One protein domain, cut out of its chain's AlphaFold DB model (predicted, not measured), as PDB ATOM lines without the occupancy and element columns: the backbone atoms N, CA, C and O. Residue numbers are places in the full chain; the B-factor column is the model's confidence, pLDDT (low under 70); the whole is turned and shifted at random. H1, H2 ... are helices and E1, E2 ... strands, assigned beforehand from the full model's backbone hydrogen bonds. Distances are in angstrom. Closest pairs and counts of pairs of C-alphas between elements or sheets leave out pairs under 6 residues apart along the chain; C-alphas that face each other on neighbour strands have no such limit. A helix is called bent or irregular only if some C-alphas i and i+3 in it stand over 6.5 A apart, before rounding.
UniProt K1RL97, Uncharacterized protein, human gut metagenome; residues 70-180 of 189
ATOM      1  N   THR A  70      -5.208 -56.406  15.935       96.06
ATOM      2  CA  THR A  70      -3.941 -56.981  15.470       96.06
ATOM      3  C   THR A  70      -2.788 -56.012  15.701       96.06
ATOM      4  O   THR A  70      -1.761 -56.418  16.239       96.06
ATOM      5  N   PHE A  71      -2.962 -54.727  15.378       95.25
ATOM      6  CA  PHE A  71      -1.965 -53.703  15.681       95.25
ATOM      7  C   PHE A  71      -1.650 -53.626  17.178       95.25
ATOM      8  O   PHE A  71      -0.480 -53.644  17.541       95.25
ATOM      9  N   GLN A  72      -2.661 -53.607  18.050       94.00
ATOM     10  CA  GLN A  72      -2.449 -53.566  19.502       94.00
ATOM     11  C   GLN A  72      -1.647 -54.768  20.014       94.00
ATOM     12  O   GLN A  72      -0.767 -54.599  20.851       94.00
ATOM     13  N   VAL A  73      -1.921 -55.970  19.497       97.50
ATOM     14  CA  VAL A  73      -1.209 -57.196  19.890       97.50
ATOM     15  C   VAL A  73       0.215 -57.236  19.328       97.50
ATOM     16  O   VAL A  73       1.125 -57.713  20.000       97.50
ATOM     17  N   LYS A  74       0.423 -56.751  18.100       98.06
ATOM     18  CA  LYS A  74       1.702 -56.863  17.377       98.06
ATOM     19  C   LYS A  74       2.539 -55.581  17.406       98.06
ATOM     20  O   LYS A  74       3.563 -55.539  16.729       98.06
ATOM     21  N   LYS A  75       2.143 -54.554  18.172       97.38
ATOM     22  CA  LYS A  75       2.804 -53.236  18.196       97.38
ATOM     23  C   LYS A  75       4.315 -53.369  18.392       97.38
ATOM     24  O   LYS A  75       5.078 -52.881  17.563       97.38
ATOM     25  N   ASP A  76       4.739 -54.078  19.433       98.38
ATOM     26  CA  ASP A  76       6.162 -54.216  19.757       98.38
ATOM     27  C   ASP A  76       6.918 -55.000  18.678       98.38
ATOM     28  O   ASP A  76       8.015 -54.620  18.279       98.38
ATOM     29  N   TYR A  77       6.294 -56.039  18.118       98.44
ATOM     30  CA  TYR A  77       6.863 -56.793  17.001       98.44
ATOM     31  C   TYR A  77       7.088 -55.912  15.764       98.44
ATOM     32  O   TYR A  77       8.169 -55.929  15.174       98.44
ATOM     33  N   TYR A  78       6.092 -55.113  15.374       98.44
ATOM     34  CA  TYR A  78       6.237 -54.185  14.255       98.44
ATOM     35  C   TYR A  78       7.297 -53.122  14.534       98.44
ATOM     36  O   TYR A  78       8.096 -52.819  13.650       98.44
ATOM     37  N   LEU A  79       7.325 -52.574  15.749       98.56
ATOM     38  CA  LEU A  79       8.297 -51.561  16.143       98.56
ATOM     39  C   LEU A  79       9.731 -52.089  16.011       98.56
ATOM     40  O   LEU A  79      10.583 -51.405  15.445       98.56
ATOM     41  N   GLU A  80       9.983 -53.324  16.444       98.62
ATOM     42  CA  GLU A  80      11.293 -53.963  16.296       98.62
ATOM     43  C   GLU A  80      11.666 -54.224  14.830       98.62
ATOM     44  O   GLU A  80      12.790 -53.919  14.424       98.62
ATOM     45  N   LEU A  81      10.726 -54.682  13.991       98.44
ATOM     46  CA  LEU A  81      10.968 -54.813  12.545       98.44
ATOM     47  C   LEU A  81      11.363 -53.479  11.899       98.44
ATOM     48  O   LEU A  81      12.254 -53.429  11.051       98.44
ATOM     49  N   ILE A  82      10.700 -52.393  12.293       98.44
ATOM     50  CA  ILE A  82      10.952 -51.060  11.742       98.44
ATOM     51  C   ILE A  82      12.299 -50.524  12.227       98.44
ATOM     52  O   ILE A  82      13.025 -49.914  11.445       98.44
ATOM     53  N   ARG A  83      12.672 -50.780  13.485       98.69
ATOM     54  CA  ARG A  83      13.993 -50.427  14.028       98.69
ATOM     55  C   ARG A  83      15.121 -51.184  13.331       98.69
ATOM     56  O   ARG A  83      16.139 -50.576  13.007       98.69
ATOM     57  N   GLU A  84      14.943 -52.476  13.064       98.44
ATOM     58  CA  GLU A  84      15.883 -53.264  12.255       98.44
ATOM     59  C   GLU A  84      16.023 -52.675  10.850       98.44
ATOM     60  O   GLU A  84      17.134 -52.418  10.387       98.44
ATOM     61  N   GLN A  85      14.897 -52.379  10.198       98.31
ATOM     62  CA  GLN A  85      14.917 -51.776   8.874       98.31
ATOM     63  C   GLN A  85      15.610 -50.405   8.873       98.31
ATOM     64  O   GLN A  85      16.436 -50.149   8.000       98.31
ATOM     65  N   ALA A  86      15.344 -49.554   9.864       98.38
ATOM     66  CA  ALA A  86      15.994 -48.253   9.989       98.38
ATOM     67  C   ALA A  86      17.509 -48.385  10.196       98.38
ATOM     68  O   ALA A  86      18.269 -47.634   9.595       98.38
ATOM     69  N   ARG A  87      17.986 -49.369  10.975       98.38
ATOM     70  CA  ARG A  87      19.432 -49.632  11.111       98.38
ATOM     71  C   ARG A  87      20.080 -49.973   9.770       98.38
ATOM     72  O   ARG A  87      21.163 -49.468   9.477       98.38
ATOM     73  N   ARG A  88      19.411 -50.786   8.947       97.38
ATOM     74  CA  ARG A  88      19.864 -51.091   7.584       97.38
ATOM     75  C   ARG A  88      19.875 -49.843   6.700       97.38
ATOM     76  O   ARG A  88      20.883 -49.578   6.053       97.38
ATOM     77  N   ASP A  89      18.781 -49.090   6.681       98.38
ATOM     78  CA  ASP A  89      18.662 -47.873   5.872       98.38
ATOM     79  C   ASP A  89      19.697 -46.818   6.279       98.38
ATOM     80  O   ASP A  89      20.279 -46.171   5.413       98.38
ATOM     81  N   ASN A  90      20.001 -46.701   7.574       98.62
ATOM     82  CA  ASN A  90      21.006 -45.778   8.098       98.62
ATOM     83  C   ASN A  90      22.414 -46.093   7.585       98.62
ATOM     84  O   ASN A  90      23.175 -45.168   7.318       98.62
ATOM     85  N   ALA A  91      22.766 -47.369   7.400       97.56
ATOM     86  CA  ALA A  91      24.053 -47.729   6.807       97.56
ATOM     87  C   ALA A  91      24.173 -47.197   5.366       97.56
ATOM     88  O   ALA A  91      25.206 -46.640   4.994       97.56
ATOM     89  N   THR A  92      23.098 -47.302   4.576       96.56
ATOM     90  CA  THR A  92      23.032 -46.720   3.227       96.56
ATOM     91  C   THR A  92      23.012 -45.193   3.278       96.56
ATOM     92  O   THR A  92      23.769 -44.556   2.550       96.56
ATOM     93  N   ALA A  93      22.225 -44.599   4.175       98.12
ATOM     94  CA  ALA A  93      22.118 -43.151   4.336       98.12
ATOM     95  C   ALA A  93      23.487 -42.525   4.631       98.12
ATOM     96  O   ALA A  93      23.891 -41.592   3.947       98.12
ATOM     97  N   ILE A  94      24.251 -43.107   5.561       97.56
ATOM     98  CA  ILE A  94      25.607 -42.656   5.900       97.56
ATOM     99  C   ILE A  94      26.536 -42.733   4.682       97.56
ATOM    100  O   ILE A  94      27.293 -41.795   4.437       97.56
ATOM    101  N   SER A  95      26.462 -43.809   3.886       97.06
ATOM    102  CA  SER A  95      27.276 -43.941   2.666       97.06
ATOM    103  C   SER A  95      26.945 -42.898   1.592       97.06
ATOM    104  O   SER A  95      27.793 -42.579   0.763       97.06
ATOM    105  N   GLU A  96      25.733 -42.340   1.633       97.12
ATOM    106  CA  GLU A  96      25.254 -41.286   0.737       97.12
ATOM    107  C   GLU A  96      25.386 -39.875   1.338       97.12
ATOM    108  O   GLU A  96      25.008 -38.899   0.693       97.12
ATOM    109  N   GLY A  97      25.916 -39.739   2.559       97.88
ATOM    110  CA  GLY A  97      26.024 -38.453   3.256       97.88
ATOM    111  C   GLY A  97      24.692 -37.904   3.788       97.88
ATOM    112  O   GLY A  97      24.571 -36.700   4.001       97.88
ATOM    113  N   LEU A  98      23.695 -38.770   3.988       98.50
ATOM    114  CA  LEU A  98      22.365 -38.448   4.512       98.50
ATOM    115  C   LEU A  98      22.287 -38.687   6.030       98.50
ATOM    116  O   LEU A  98      23.094 -39.417   6.613       98.50
ATOM    117  N   TYR A  99      21.288 -38.094   6.683       98.50
ATOM    118  CA  TYR A  99      21.073 -38.230   8.120       98.50
ATOM    119  C   TYR A  99      20.505 -39.606   8.496       98.50
ATOM    120  O   TYR A  99      19.648 -40.146   7.786       98.50
ATOM    121  N   PRO A 100      20.929 -40.171   9.643       98.19
ATOM    122  CA  PRO A 100      20.311 -41.368  10.187       98.19
ATOM    123  C   PRO A 100      18.906 -41.068  10.727       98.19
ATOM    124  O   PRO A 100      18.618 -39.976  11.221       98.19
ATOM    125  N   VAL A 101      18.049 -42.083  10.676       98.44
ATOM    126  CA  VAL A 101      16.706 -42.094  11.254       98.44
ATOM    127  C   VAL A 101      16.717 -42.833  12.586       98.44
ATOM    128  O   VAL A 101      17.170 -43.980  12.672       98.44
ATOM    129  N   HIS A 102      16.135 -42.216  13.611       98.38
ATOM    130  CA  HIS A 102      15.824 -42.862  14.881       98.38
ATOM    131  C   HIS A 102      14.325 -43.149  14.966       98.38
ATOM    132  O   HIS A 102      13.499 -42.242  14.916       98.38
ATOM    133  N   VAL A 103      13.964 -44.426  15.102       98.50
ATOM    134  CA  VAL A 103      12.568 -44.867  15.240       98.50
ATOM    135  C   VAL A 103      12.193 -44.884  16.718       98.50
ATOM    136  O   VAL A 103      12.679 -45.724  17.482       98.50
ATOM    137  N   LEU A 104      11.321 -43.957  17.112       98.12
ATOM    138  CA  LEU A 104      10.952 -43.730  18.506       98.12
ATOM    139  C   LEU A 104       9.772 -44.612  18.926       98.12
ATOM    140  O   LEU A 104       9.876 -45.335  19.914       98.12
ATOM    141  N   ASP A 105       8.680 -44.581  18.163       97.56
ATOM    142  CA  ASP A 105       7.464 -45.359  18.428       97.56
ATOM    143  C   ASP A 105       6.650 -45.561  17.138       97.56
ATOM    144  O   ASP A 105       6.944 -44.971  16.096       97.56
ATOM    145  N   ILE A 106       5.594 -46.363  17.216       96.25
ATOM    146  CA  ILE A 106       4.528 -46.441  16.220       96.25
ATOM    147  C   ILE A 106       3.169 -46.229  16.880       96.25
ATOM    148  O   ILE A 106       2.940 -46.587  18.038       96.25
ATOM    149  N   GLY A 107       2.230 -45.685  16.121       93.00
ATOM    150  CA  GLY A 107       0.888 -45.419  16.615       93.00
ATOM    151  C   GLY A 107      -0.134 -45.431  15.500       93.00
ATOM    152  O   GLY A 107       0.188 -45.681  14.345       93.00
ATOM    153  N   ILE A 108      -1.375 -45.150  15.864       90.25
ATOM    154  CA  ILE A 108      -2.461 -44.870  14.932       90.25
ATOM    155  C   ILE A 108      -2.891 -43.431  15.207       90.25
ATOM    156  O   ILE A 108      -2.968 -43.051  16.368       90.25
ATOM    157  N   VAL A 109      -3.151 -42.627  14.171       84.88
ATOM    158  CA  VAL A 109      -3.362 -41.163  14.300       84.88
ATOM    159  C   VAL A 109      -4.576 -40.774  15.171       84.88
ATOM    160  O   VAL A 109      -4.775 -39.616  15.501       84.88
ATOM    161  N   SER A 110      -5.419 -41.715  15.578       78.38
ATOM    162  CA  SER A 110      -6.616 -41.430  16.372       78.38
ATOM    163  C   SER A 110      -6.272 -41.131  17.849       78.38
ATOM    164  O   SER A 110      -5.504 -41.898  18.433       78.38
ATOM    165  N   PRO A 111      -6.831 -40.071  18.481       71.44
ATOM    166  CA  PRO A 111      -7.797 -39.082  17.969       71.44
ATOM    167  C   PRO A 111      -7.164 -37.770  17.447       71.44
ATOM    168  O   PRO A 111      -7.852 -36.773  17.283       71.44
ATOM    169  N   GLU A 112      -5.854 -37.737  17.222       69.25
ATOM    170  CA  GLU A 112      -5.077 -36.522  16.937       69.25
ATOM    171  C   GLU A 112      -5.348 -35.920  15.542       69.25
ATOM    172  O   GLU A 112      -5.098 -34.736  15.337       69.25
ATOM    173  N   ALA A 113      -5.869 -36.700  14.583       73.81
ATOM    174  CA  ALA A 113      -6.215 -36.201  13.246       73.81
ATOM    175  C   ALA A 113      -7.558 -35.469  13.217       73.81
ATOM    176  O   ALA A 113      -8.582 -36.030  13.595       73.81
ATOM    177  N   SER A 114      -7.573 -34.287  12.602       67.75
ATOM    178  CA  SER A 114      -8.796 -33.602  12.160       67.75
ATOM    179  C   SER A 114      -9.267 -34.037  10.768       67.75
ATOM    180  O   SER A 114     -10.419 -33.811  10.406       67.75
ATOM    181  N   ASP A 115      -8.384 -34.646   9.970       71.88
ATOM    182  CA  ASP A 115      -8.714 -35.172   8.648       71.88
ATOM    183  C   ASP A 115      -9.091 -36.655   8.743       71.88
ATOM    184  O   ASP A 115      -8.265 -37.515   9.070       71.88
ATOM    185  N   GLY A 116     -10.348 -36.953   8.409       67.25
ATOM    186  CA  GLY A 116     -10.887 -38.310   8.353       67.25
ATOM    187  C   GLY A 116     -10.118 -39.249   7.419       67.25
ATOM    188  O   GLY A 116     -10.185 -40.462   7.605       67.25
ATOM    189  N   PHE A 117      -9.364 -38.721   6.448       70.06
ATOM    190  CA  PHE A 117      -8.489 -39.516   5.593       70.06
ATOM    191  C   PHE A 117      -7.303 -40.105   6.362       70.06
ATOM    192  O   PHE A 117      -6.986 -41.270   6.158       70.06
ATOM    193  N   TYR A 118      -6.653 -39.333   7.238       70.62
ATOM    194  CA  TYR A 118      -5.526 -39.813   8.053       70.62
ATOM    195  C   TYR A 118      -5.975 -40.476   9.351       70.62
ATOM    196  O   TYR A 118      -5.222 -41.239   9.962       70.62
ATOM    197  N   TYR A 119      -7.207 -40.210   9.770       74.69
ATOM    198  CA  TYR A 119      -7.818 -40.874  10.904       74.69
ATOM    199  C   TYR A 119      -7.786 -42.399  10.683       74.69
ATOM    200  O   TYR A 119      -8.215 -42.899   9.648       74.69
ATOM    201  N   PHE A 120      -7.219 -43.133  11.647       80.88
ATOM    202  CA  PHE A 120      -6.912 -44.582  11.604       80.88
ATOM    203  C   PHE A 120      -5.656 -45.043  10.888       80.88
ATOM    204  O   PHE A 120      -5.358 -46.240  10.943       80.88
ATOM    205  N   TYR A 121      -4.881 -44.159  10.273       84.25
ATOM    206  CA  TYR A 121      -3.657 -44.614   9.630       84.25
ATOM    207  C   TYR A 121      -2.576 -44.938  10.667       84.25
ATOM    208  O   TYR A 121      -2.368 -44.160  11.600       84.25
ATOM    209  N   PRO A 122      -1.868 -46.073  10.533       90.81
ATOM    210  CA  PRO A 122      -0.678 -46.324  11.327       90.81
ATOM    211  C   PRO A 122       0.458 -45.393  10.910       90.81
ATOM    212  O   PRO A 122       0.736 -45.266   9.721       90.81
ATOM    213  N   TYR A 123       1.148 -44.797  11.873       93.31
ATOM    214  CA  TYR A 123       2.310 -43.942  11.661       93.31
ATOM    215  C   TYR A 123       3.538 -44.483  12.385       93.31
ATOM    216  O   TYR A 123       3.437 -45.282  13.319       93.31
ATOM    217  N   VAL A 124       4.703 -43.981  11.985       96.31
ATOM    218  CA  VAL A 124       5.954 -44.152  12.724       96.31
ATOM    219  C   VAL A 124       6.432 -42.797  13.220       96.31
ATOM    220  O   VAL A 124       6.529 -41.836  12.462       96.31
ATOM    221  N   LEU A 125       6.682 -42.694  14.516       96.94
ATOM    222  CA  LEU A 125       7.297 -41.527  15.118       96.94
ATOM    223  C   LEU A 125       8.808 -41.654  14.944       96.94
ATOM    224  O   LEU A 125       9.423 -42.563  15.506       96.94
ATOM    225  N   ILE A 126       9.390 -40.741  14.178       97.50
ATOM    226  CA  ILE A 126      10.821 -40.735  13.887       97.50
ATOM    227  C   ILE A 126      11.467 -39.430  14.319       97.50
ATOM    228  O   ILE A 126      10.799 -38.402  14.442       97.50
ATOM    229  N   GLU A 127      12.776 -39.491  14.518       98.00
ATOM    230  CA  GLU A 127      13.659 -38.340  14.617       98.00
ATOM    231  C   GLU A 127      14.726 -38.419  13.521       98.00
ATOM    232  O   GLU A 127      15.351 -39.465  13.326       98.00
ATOM    233  N   VAL A 128      14.910 -37.311  12.805       97.69
ATOM    234  CA  VAL A 128      15.923 -37.141  11.757       97.69
ATOM    235  C   VAL A 128      16.531 -35.759  11.926       97.69
ATOM    236  O   VAL A 128      15.803 -34.771  11.904       97.69
ATOM    237  N   ASN A 129      17.852 -35.677  12.104       95.94
ATOM    238  CA  ASN A 129      18.565 -34.400  12.249       95.94
ATOM    239  C   ASN A 129      17.947 -33.468  13.321       95.94
ATOM    240  O   ASN A 129      17.732 -32.278  13.092       95.94
ATOM    241  N   GLY A 130      17.567 -34.031  14.475       95.69
ATOM    242  CA  GLY A 130      16.905 -33.303  15.566       95.69
ATOM    243  C   GLY A 130      15.431 -32.940  15.319       95.69
ATOM    244  O   GLY A 130      14.782 -32.399  16.214       95.69
ATOM    245  N   LEU A 131      14.869 -33.246  14.144       95.81
ATOM    246  CA  LEU A 131      13.452 -33.051  13.838       95.81
ATOM    247  C   LEU A 131      12.660 -34.314  14.161       95.81
ATOM    248  O   LEU A 131      12.820 -35.342  13.504       95.81
ATOM    249  N   ARG A 132      11.751 -34.212  15.133       96.00
ATOM    250  CA  ARG A 132      10.837 -35.289  15.525       96.00
ATOM    251  C   ARG A 132       9.451 -35.082  14.929       96.00
ATOM    252  O   ARG A 132       8.839 -34.039  15.143       96.00
ATOM    253  N   TYR A 133       8.928 -36.083  14.223       93.94
ATOM    254  CA  TYR A 133       7.595 -36.019  13.619       93.94
ATOM    255  C   TYR A 133       7.017 -37.406  13.330       93.94
ATOM    256  O   TYR A 133       7.721 -38.416  13.291       93.94
ATOM    257  N   LYS A 134       5.699 -37.450  13.121       93.44
ATOM    258  CA  LYS A 134       4.980 -38.652  12.695       93.44
ATOM    259  C   LYS A 134       5.097 -38.779  11.184       93.44
ATOM    260  O   LYS A 134       4.545 -37.966  10.447       93.44
ATOM    261  N   HIS A 135       5.836 -39.779  10.733       93.75
ATOM    262  CA  HIS A 135       6.007 -40.096   9.327       93.75
ATOM    263  C   HIS A 135       4.956 -41.111   8.869       93.75
ATOM    264  O   HIS A 135       4.655 -42.085   9.568       93.75
ATOM    265  N   LEU A 136       4.403 -40.881   7.678       89.56
ATOM    266  CA  LEU A 136       3.388 -41.736   7.076       89.56
ATOM    267  C   LEU A 136       3.567 -41.807   5.560       89.56
ATOM    268  O   LEU A 136       3.686 -40.792   4.877       89.56
ATOM    269  N   THR A 137       3.477 -43.023   5.023       89.50
ATOM    270  CA  THR A 137       3.201 -43.257   3.602       89.50
ATOM    271  C   THR A 137       2.075 -44.274   3.468       89.50
ATOM    272  O   THR A 137       1.943 -45.168   4.308       89.50
ATOM    273  N   SER A 138       1.278 -44.185   2.399       85.19
ATOM    274  CA  SER A 138       0.121 -45.070   2.203       85.19
ATOM    275  C   SER A 138       0.509 -46.552   2.182       85.19
ATOM    276  O   SER A 138      -0.185 -47.381   2.762       85.19
ATOM    277  N   ASN A 139       1.644 -46.892   1.562       89.38
ATOM    278  CA  ASN A 139       2.112 -48.277   1.475       89.38
ATOM    279  C   ASN A 139       2.589 -48.818   2.827       89.38
ATOM    280  O   ASN A 139       2.271 -49.954   3.165       89.38
ATOM    281  N   PHE A 140       3.315 -48.008   3.600       91.38
ATOM    282  CA  PHE A 140       3.770 -48.384   4.938       91.38
ATOM    283  C   PHE A 140       2.591 -48.554   5.906       91.38
ATOM    284  O   PHE A 140       2.474 -49.589   6.562       91.38
ATOM    285  N   GLY A 141       1.670 -47.584   5.928       91.25
ATOM    286  CA  GLY A 141       0.458 -47.663   6.743       91.25
ATOM    287  C   GLY A 141      -0.379 -48.895   6.390       91.25
ATOM    288  O   GLY A 141      -0.808 -49.622   7.280       91.25
ATOM    289  N   CYS A 142      -0.530 -49.198   5.096       91.19
ATOM    290  CA  CYS A 142      -1.210 -50.405   4.620       91.19
ATOM    291  C   CYS A 142      -0.515 -51.698   5.082       91.19
ATOM    292  O   CYS A 142      -1.199 -52.631   5.501       91.19
ATOM    293  N   ALA A 143       0.822 -51.744   5.050       95.19
ATOM    294  CA  ALA A 143       1.612 -52.899   5.478       95.19
ATOM    295  C   ALA A 143       1.408 -53.248   6.958       95.19
ATOM    296  O   ALA A 143       1.259 -54.420   7.301       95.19
ATOM    297  N   ILE A 144       1.334 -52.233   7.822       94.81
ATOM    298  CA  ILE A 144       0.997 -52.414   9.239       94.81
ATOM    299  C   ILE A 144      -0.473 -52.804   9.398       94.81
ATOM    300  O   ILE A 144      -0.790 -53.777  10.080       94.81
ATOM    301  N   PHE A 145      -1.372 -52.047   8.766       90.81
ATOM    302  CA  PHE A 145      -2.810 -52.189   8.973       90.81
ATOM    303  C   PHE A 145      -3.332 -53.564   8.544       90.81
ATOM    304  O   PHE A 145      -4.193 -54.132   9.205       90.81
ATOM    305  N   ARG A 146      -2.782 -54.126   7.463       92.81
ATOM    306  CA  ARG A 146      -3.161 -55.445   6.934       92.81
ATOM    307  C   ARG A 146      -2.238 -56.583   7.385       92.81
ATOM    308  O   ARG A 146      -2.327 -57.662   6.812       92.81
ATOM    309  N   ASP A 147      -1.370 -56.341   8.368       95.94
ATOM    310  CA  ASP A 147      -0.468 -57.342   8.956       95.94
ATOM    311  C   ASP A 147       0.413 -58.090   7.937       95.94
ATOM    312  O   ASP A 147       0.426 -59.315   7.872       95.94
ATOM    313  N   PHE A 148       1.149 -57.343   7.108       97.00
ATOM    314  CA  PHE A 148       2.135 -57.913   6.174       97.00
ATOM    315  C   PHE A 148       3.449 -57.113   6.133       97.00
ATOM    316  O   PHE A 148       4.152 -57.045   5.121       97.00
ATOM    317  N   LEU A 149       3.779 -56.436   7.238       97.62
ATOM    318  CA  LEU A 149       4.932 -55.539   7.317       97.62
ATOM    319  C   LEU A 149       6.259 -56.244   7.003       97.62
ATOM    320  O   LEU A 149       7.093 -55.678   6.297       97.62
ATOM    321  N   ALA A 150       6.453 -57.474   7.484       97.88
ATOM    322  CA  ALA A 150       7.684 -58.232   7.265       97.88
ATOM    323  C   ALA A 150       7.894 -58.560   5.777       97.88
ATOM    324  O   ALA A 150       8.978 -58.350   5.222       97.88
ATOM    325  N   GLU A 151       6.843 -59.025   5.104       98.06
ATOM    326  CA  GLU A 151       6.827 -59.331   3.676       98.06
ATOM    327  C   GLU A 151       7.052 -58.070   2.848       98.06
ATOM    328  O   GLU A 151       7.818 -58.082   1.880       98.06
ATOM    329  N   TRP A 152       6.423 -56.964   3.248       97.44
ATOM    330  CA  TRP A 152       6.597 -55.676   2.595       97.44
ATOM    331  C   TRP A 152       8.035 -55.161   2.718       97.44
ATOM    332  O   TRP A 152       8.626 -54.791   1.702       97.44
ATOM    333  N   ILE A 153       8.637 -55.213   3.914       97.44
ATOM    334  CA  ILE A 153      10.046 -54.848   4.140       97.44
ATOM    335  C   ILE A 153      10.963 -55.718   3.274       97.44
ATOM    336  O   ILE A 153      11.830 -55.199   2.567       97.44
ATOM    337  N   LYS A 154      10.746 -57.039   3.251       97.38
ATOM    338  CA  LYS A 154      11.515 -57.962   2.403       97.38
ATOM    339  C   LYS A 154      11.410 -57.589   0.922       97.38
ATOM    340  O   LYS A 154      12.428 -57.523   0.233       97.38
ATOM    341  N   ALA A 155      10.205 -57.304   0.434       96.69
ATOM    342  CA  ALA A 155       9.972 -56.905  -0.951       96.69
ATOM    343  C   ALA A 155      10.582 -55.533  -1.290       96.69
ATOM    344  O   ALA A 155      11.069 -55.340  -2.407       96.69
ATOM    345  N   ARG A 156      10.587 -54.581  -0.344       94.62
ATOM    346  CA  ARG A 156      11.279 -53.290  -0.485       94.62
ATOM    347  C   ARG A 156      12.785 -53.474  -0.578       94.62
ATOM    348  O   ARG A 156      13.405 -52.884  -1.455       94.62
ATOM    349  N   ASN A 157      13.349 -54.327   0.266       95.94
ATOM    350  CA  ASN A 157      14.780 -54.615   0.327       95.94
ATOM    351  C   ASN A 157      15.325 -55.395  -0.878       95.94
ATOM    352  O   ASN A 157      16.540 -55.433  -1.066       95.94
ATOM    353  N   ALA A 158      14.456 -56.012  -1.682       96.94
ATOM    354  CA  ALA A 158      14.818 -56.690  -2.927       96.94
ATOM    355  C   ALA A 158      14.965 -55.735  -4.131       96.94
ATOM    356  O   ALA A 158      15.257 -56.178  -5.240       96.94
ATOM    357  N   LYS A 159      14.720 -54.435  -3.939       95.25
ATOM    358  CA  LYS A 159      14.789 -53.403  -4.981       95.25
ATOM    359  C   LYS A 159      15.870 -52.382  -4.639       95.25
ATOM    360  O   LYS A 159      16.226 -52.215  -3.474       95.25
ATOM    361  N   ALA A 160      16.355 -51.667  -5.650       95.81
ATOM    362  CA  ALA A 160      17.228 -50.520  -5.432       95.81
ATOM    363  C   ALA A 160      16.516 -49.432  -4.610       95.81
ATOM    364  O   ALA A 160      15.294 -49.269  -4.705       95.81
ATOM    365  N   THR A 161      17.285 -48.681  -3.824       96.56
ATOM    366  CA  THR A 161      16.785 -47.526  -3.077       96.56
ATOM    367  C   THR A 161      16.262 -46.465  -4.042       96.56
ATOM    368  O   THR A 161      16.975 -46.015  -4.942       96.56
ATOM    369  N   THR A 162      15.014 -46.046  -3.851       96.56
ATOM    370  CA  THR A 162      14.323 -45.056  -4.696       96.56
ATOM    371  C   THR A 162      14.117 -43.743  -3.954       96.56
ATOM    372  O   THR A 162      14.074 -43.747  -2.732       96.56
ATOM    373  N   THR A 163      13.907 -42.637  -4.662       96.94
ATOM    374  CA  THR A 163      13.487 -41.364  -4.048       96.94
ATOM    375  C   THR A 163      11.967 -41.247  -4.047       96.94
ATOM    376  O   THR A 163      11.310 -41.682  -4.995       96.94
ATOM    377  N   ALA A 164      11.399 -40.730  -2.957       95.75
ATOM    378  CA  ALA A 164       9.967 -40.494  -2.853       95.75
ATOM    379  C   ALA A 164       9.493 -39.453  -3.885       95.75
ATOM    380  O   ALA A 164      10.249 -38.577  -4.304       95.75
ATOM    381  N   GLY A 165       8.236 -39.556  -4.321       92.69
ATOM    382  CA  GLY A 165       7.677 -38.623  -5.302       92.69
ATOM    383  C   GLY A 165       7.616 -37.196  -4.751       92.69
ATOM    384  O   GLY A 165       7.202 -36.991  -3.618       92.69
ATOM    385  N   GLY A 166       8.019 -36.204  -5.546       90.25
ATOM    386  CA  GLY A 166       8.042 -34.804  -5.098       90.25
ATOM    387  C   GLY A 166       9.144 -34.485  -4.079       90.25
ATOM    388  O   GLY A 166       9.053 -33.471  -3.388       90.25
ATOM    389  N   VAL A 167      10.161 -35.345  -3.961       94.81
ATOM    390  CA  VAL A 167      11.388 -35.079  -3.200       94.81
ATOM    391  C   VAL A 167      12.547 -34.903  -4.172       94.81
ATOM    392  O   VAL A 167      12.962 -35.862  -4.819       94.81
ATOM    393  N   ASP A 168      13.090 -33.689  -4.224       93.00
ATOM    394  CA  ASP A 168      14.247 -33.364  -5.067       93.00
ATOM    395  C   ASP A 168      15.570 -33.472  -4.298       93.00
ATOM    396  O   ASP A 168      16.562 -33.968  -4.822       93.00
ATOM    397  N   ASN A 169      15.573 -33.047  -3.030       95.06
ATOM    398  CA  ASN A 169      16.765 -32.977  -2.181       95.06
ATOM    399  C   ASN A 169      16.575 -33.829  -0.920       95.06
ATOM    400  O   ASN A 169      16.288 -33.275   0.149       95.06
ATOM    401  N   PRO A 170      16.666 -35.166  -1.032       97.50
ATOM    402  CA  PRO A 170      16.505 -36.030   0.121       97.50
ATOM    403  C   PRO A 170      17.640 -35.843   1.128       97.50
ATOM    404  O   PRO A 170      18.775 -35.559   0.754       97.50
ATOM    405  N   ASP A 171      17.330 -36.058   2.400       97.81
ATOM    406  CA  ASP A 171      18.269 -35.965   3.516       97.81
ATOM    407  C   ASP A 171      18.179 -37.163   4.485       97.81
ATOM    408  O   ASP A 171      18.967 -37.222   5.422       97.81
ATOM    409  N   PHE A 172      17.292 -38.145   4.256       98.25
ATOM    410  CA  PHE A 172      17.279 -39.428   4.978       98.25
ATOM    411  C   PHE A 172      16.714 -40.582   4.139       98.25
ATOM    412  O   PHE A 172      16.071 -40.371   3.106       98.25
ATOM    413  N   ILE A 173      16.923 -41.818   4.608       98.19
ATOM    414  CA  ILE A 173      16.346 -43.039   4.029       98.19
ATOM    415  C   ILE A 173      15.468 -43.727   5.068       98.19
ATOM    416  O   ILE A 173      15.889 -43.940   6.200       98.19
ATOM    417  N   PHE A 174      14.260 -44.117   4.673       97.38
ATOM    418  CA  PHE A 174      13.379 -44.939   5.491       97.38
ATOM    419  C   PHE A 174      12.631 -45.965   4.638       97.38
ATOM    420  O   PHE A 174      12.056 -45.642   3.599       97.38
ATOM    421  N   CYS A 175      12.647 -47.225   5.066       96.50
ATOM    422  CA  CYS A 175      12.095 -48.369   4.344       96.50
ATOM    423  C   CYS A 175      12.579 -48.460   2.883       96.50
ATOM    424  O   CYS A 175      11.795 -48.699   1.951       96.50
ATOM    425  N   ASN A 176      13.890 -48.276   2.687       96.88
ATOM    426  CA  ASN A 176      14.557 -48.278   1.386       96.88
ATOM    427  C   ASN A 176      14.011 -47.213   0.404       96.88
ATOM    428  O   ASN A 176      13.891 -47.455  -0.806       96.88
ATOM    429  N   VAL A 177      13.599 -46.053   0.926       97.12
ATOM    430  CA  VAL A 177      13.140 -44.886   0.159       97.12
ATOM    431  C   VAL A 177      13.779 -43.617   0.724       97.12
ATOM    432  O   VAL A 177      13.798 -43.434   1.937       97.12
ATOM    433  N   ARG A 178      14.288 -42.744  -0.148       97.88
ATOM    434  CA  ARG A 178      14.836 -41.433   0.207       97.88
ATOM    435  C   ARG A 178      13.729 -40.399   0.379       97.88
ATOM    436  O   ARG A 178      12.850 -40.289  -0.478       97.88
ATOM    437  N   PHE A 179      13.821 -39.620   1.445       97.56
ATOM    438  CA  PHE A 179      12.868 -38.583   1.826       97.56
ATOM    439  C   PHE A 179      13.596 -37.304   2.243       97.56
ATOM    440  O   PHE A 179      14.804 -37.320   2.459       97.56
ATOM    441  N   ASP A 180      12.843 -36.210   2.360       96.25
ATOM    442  CA  ASP A 180      13.321 -34.920   2.862       96.25
ATOM    443  C   ASP A 180      12.623 -34.586   4.185       96.25
ATOM    444  O   ASP A 180      11.405 -34.398   4.233       96.25
TER     445      ASP A 180
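Overview. This is residues 70 to 180 of the 189 residues of an uncharacterized protein of human gut metagenome (UniProt K1RL97). A long helix, H1, runs along one face of a twisted three-stranded sheet, E1-E2-E3, while a small hairpin, E4 and E5, packs on residues 82 to 94 of H1. The short helix H2 sits over the same face of the sheet, and H3 lies beside H1, off the sheet. The printed part has 111 residues, with named elements in the order H1 E1 E2 E3 H2 H3 E4 E5; both sheets are antiparallel and the class is mixed. The whole is compact, with a radius of gyration of the C-alphas of 13.6 A and spans of 37 by 28 by 23 A.

Arrangement. H1, residues 70 to 95, is irregular: C-alphas 73 and 76 are 8.0 A apart. E1, residues 101 to 108, E2, residues 122 to 128, and E3, residues 131 to 135, form a meander, each strand the antiparallel neighbour of the one before. N 104 and O 125, 2.9 A, and N 126 and O 133, 3.0 A, are within hydrogen-bond range. H1 is on this sheet, two layers, at a height of 8.1 A; the closest C-alphas of H1 and E1 are Arg 83 and Val 103, 5.9 A. H2, residues 138 to 145, is on the same face, at a height of 8.2 A. H3, residues 149 to 157, only just touches H1, with 3 pairs of C-alphas within 8 A, the closest Leu 81 and Ala 150, 7.1 A. In the hairpin of E4, residues 172 to 174, and E5, residues 177 to 179, N 174 and O 177 are 2.9 A apart. Every O i to N i+4 pair is within range in H2 and H3, and 19 of 22 in H1.

Along the chain. H1 begins at C-alpha 70, (-3.941, -56.981, 15.470), and spans 36.2 A; E1 spans 19.7 A and E2 19.0 A. E5 ends at C-alpha 179, (12.868, -38.583, 1.826).

Size, cuts and confidence. The C-alphas farthest apart, Ser 95 and Gly 116, are 39.0 A apart. The printed part has no cut; the links E1 to E2 and H3 to E4 are long. Residues 112, 114 and 116 have pLDDT under 70.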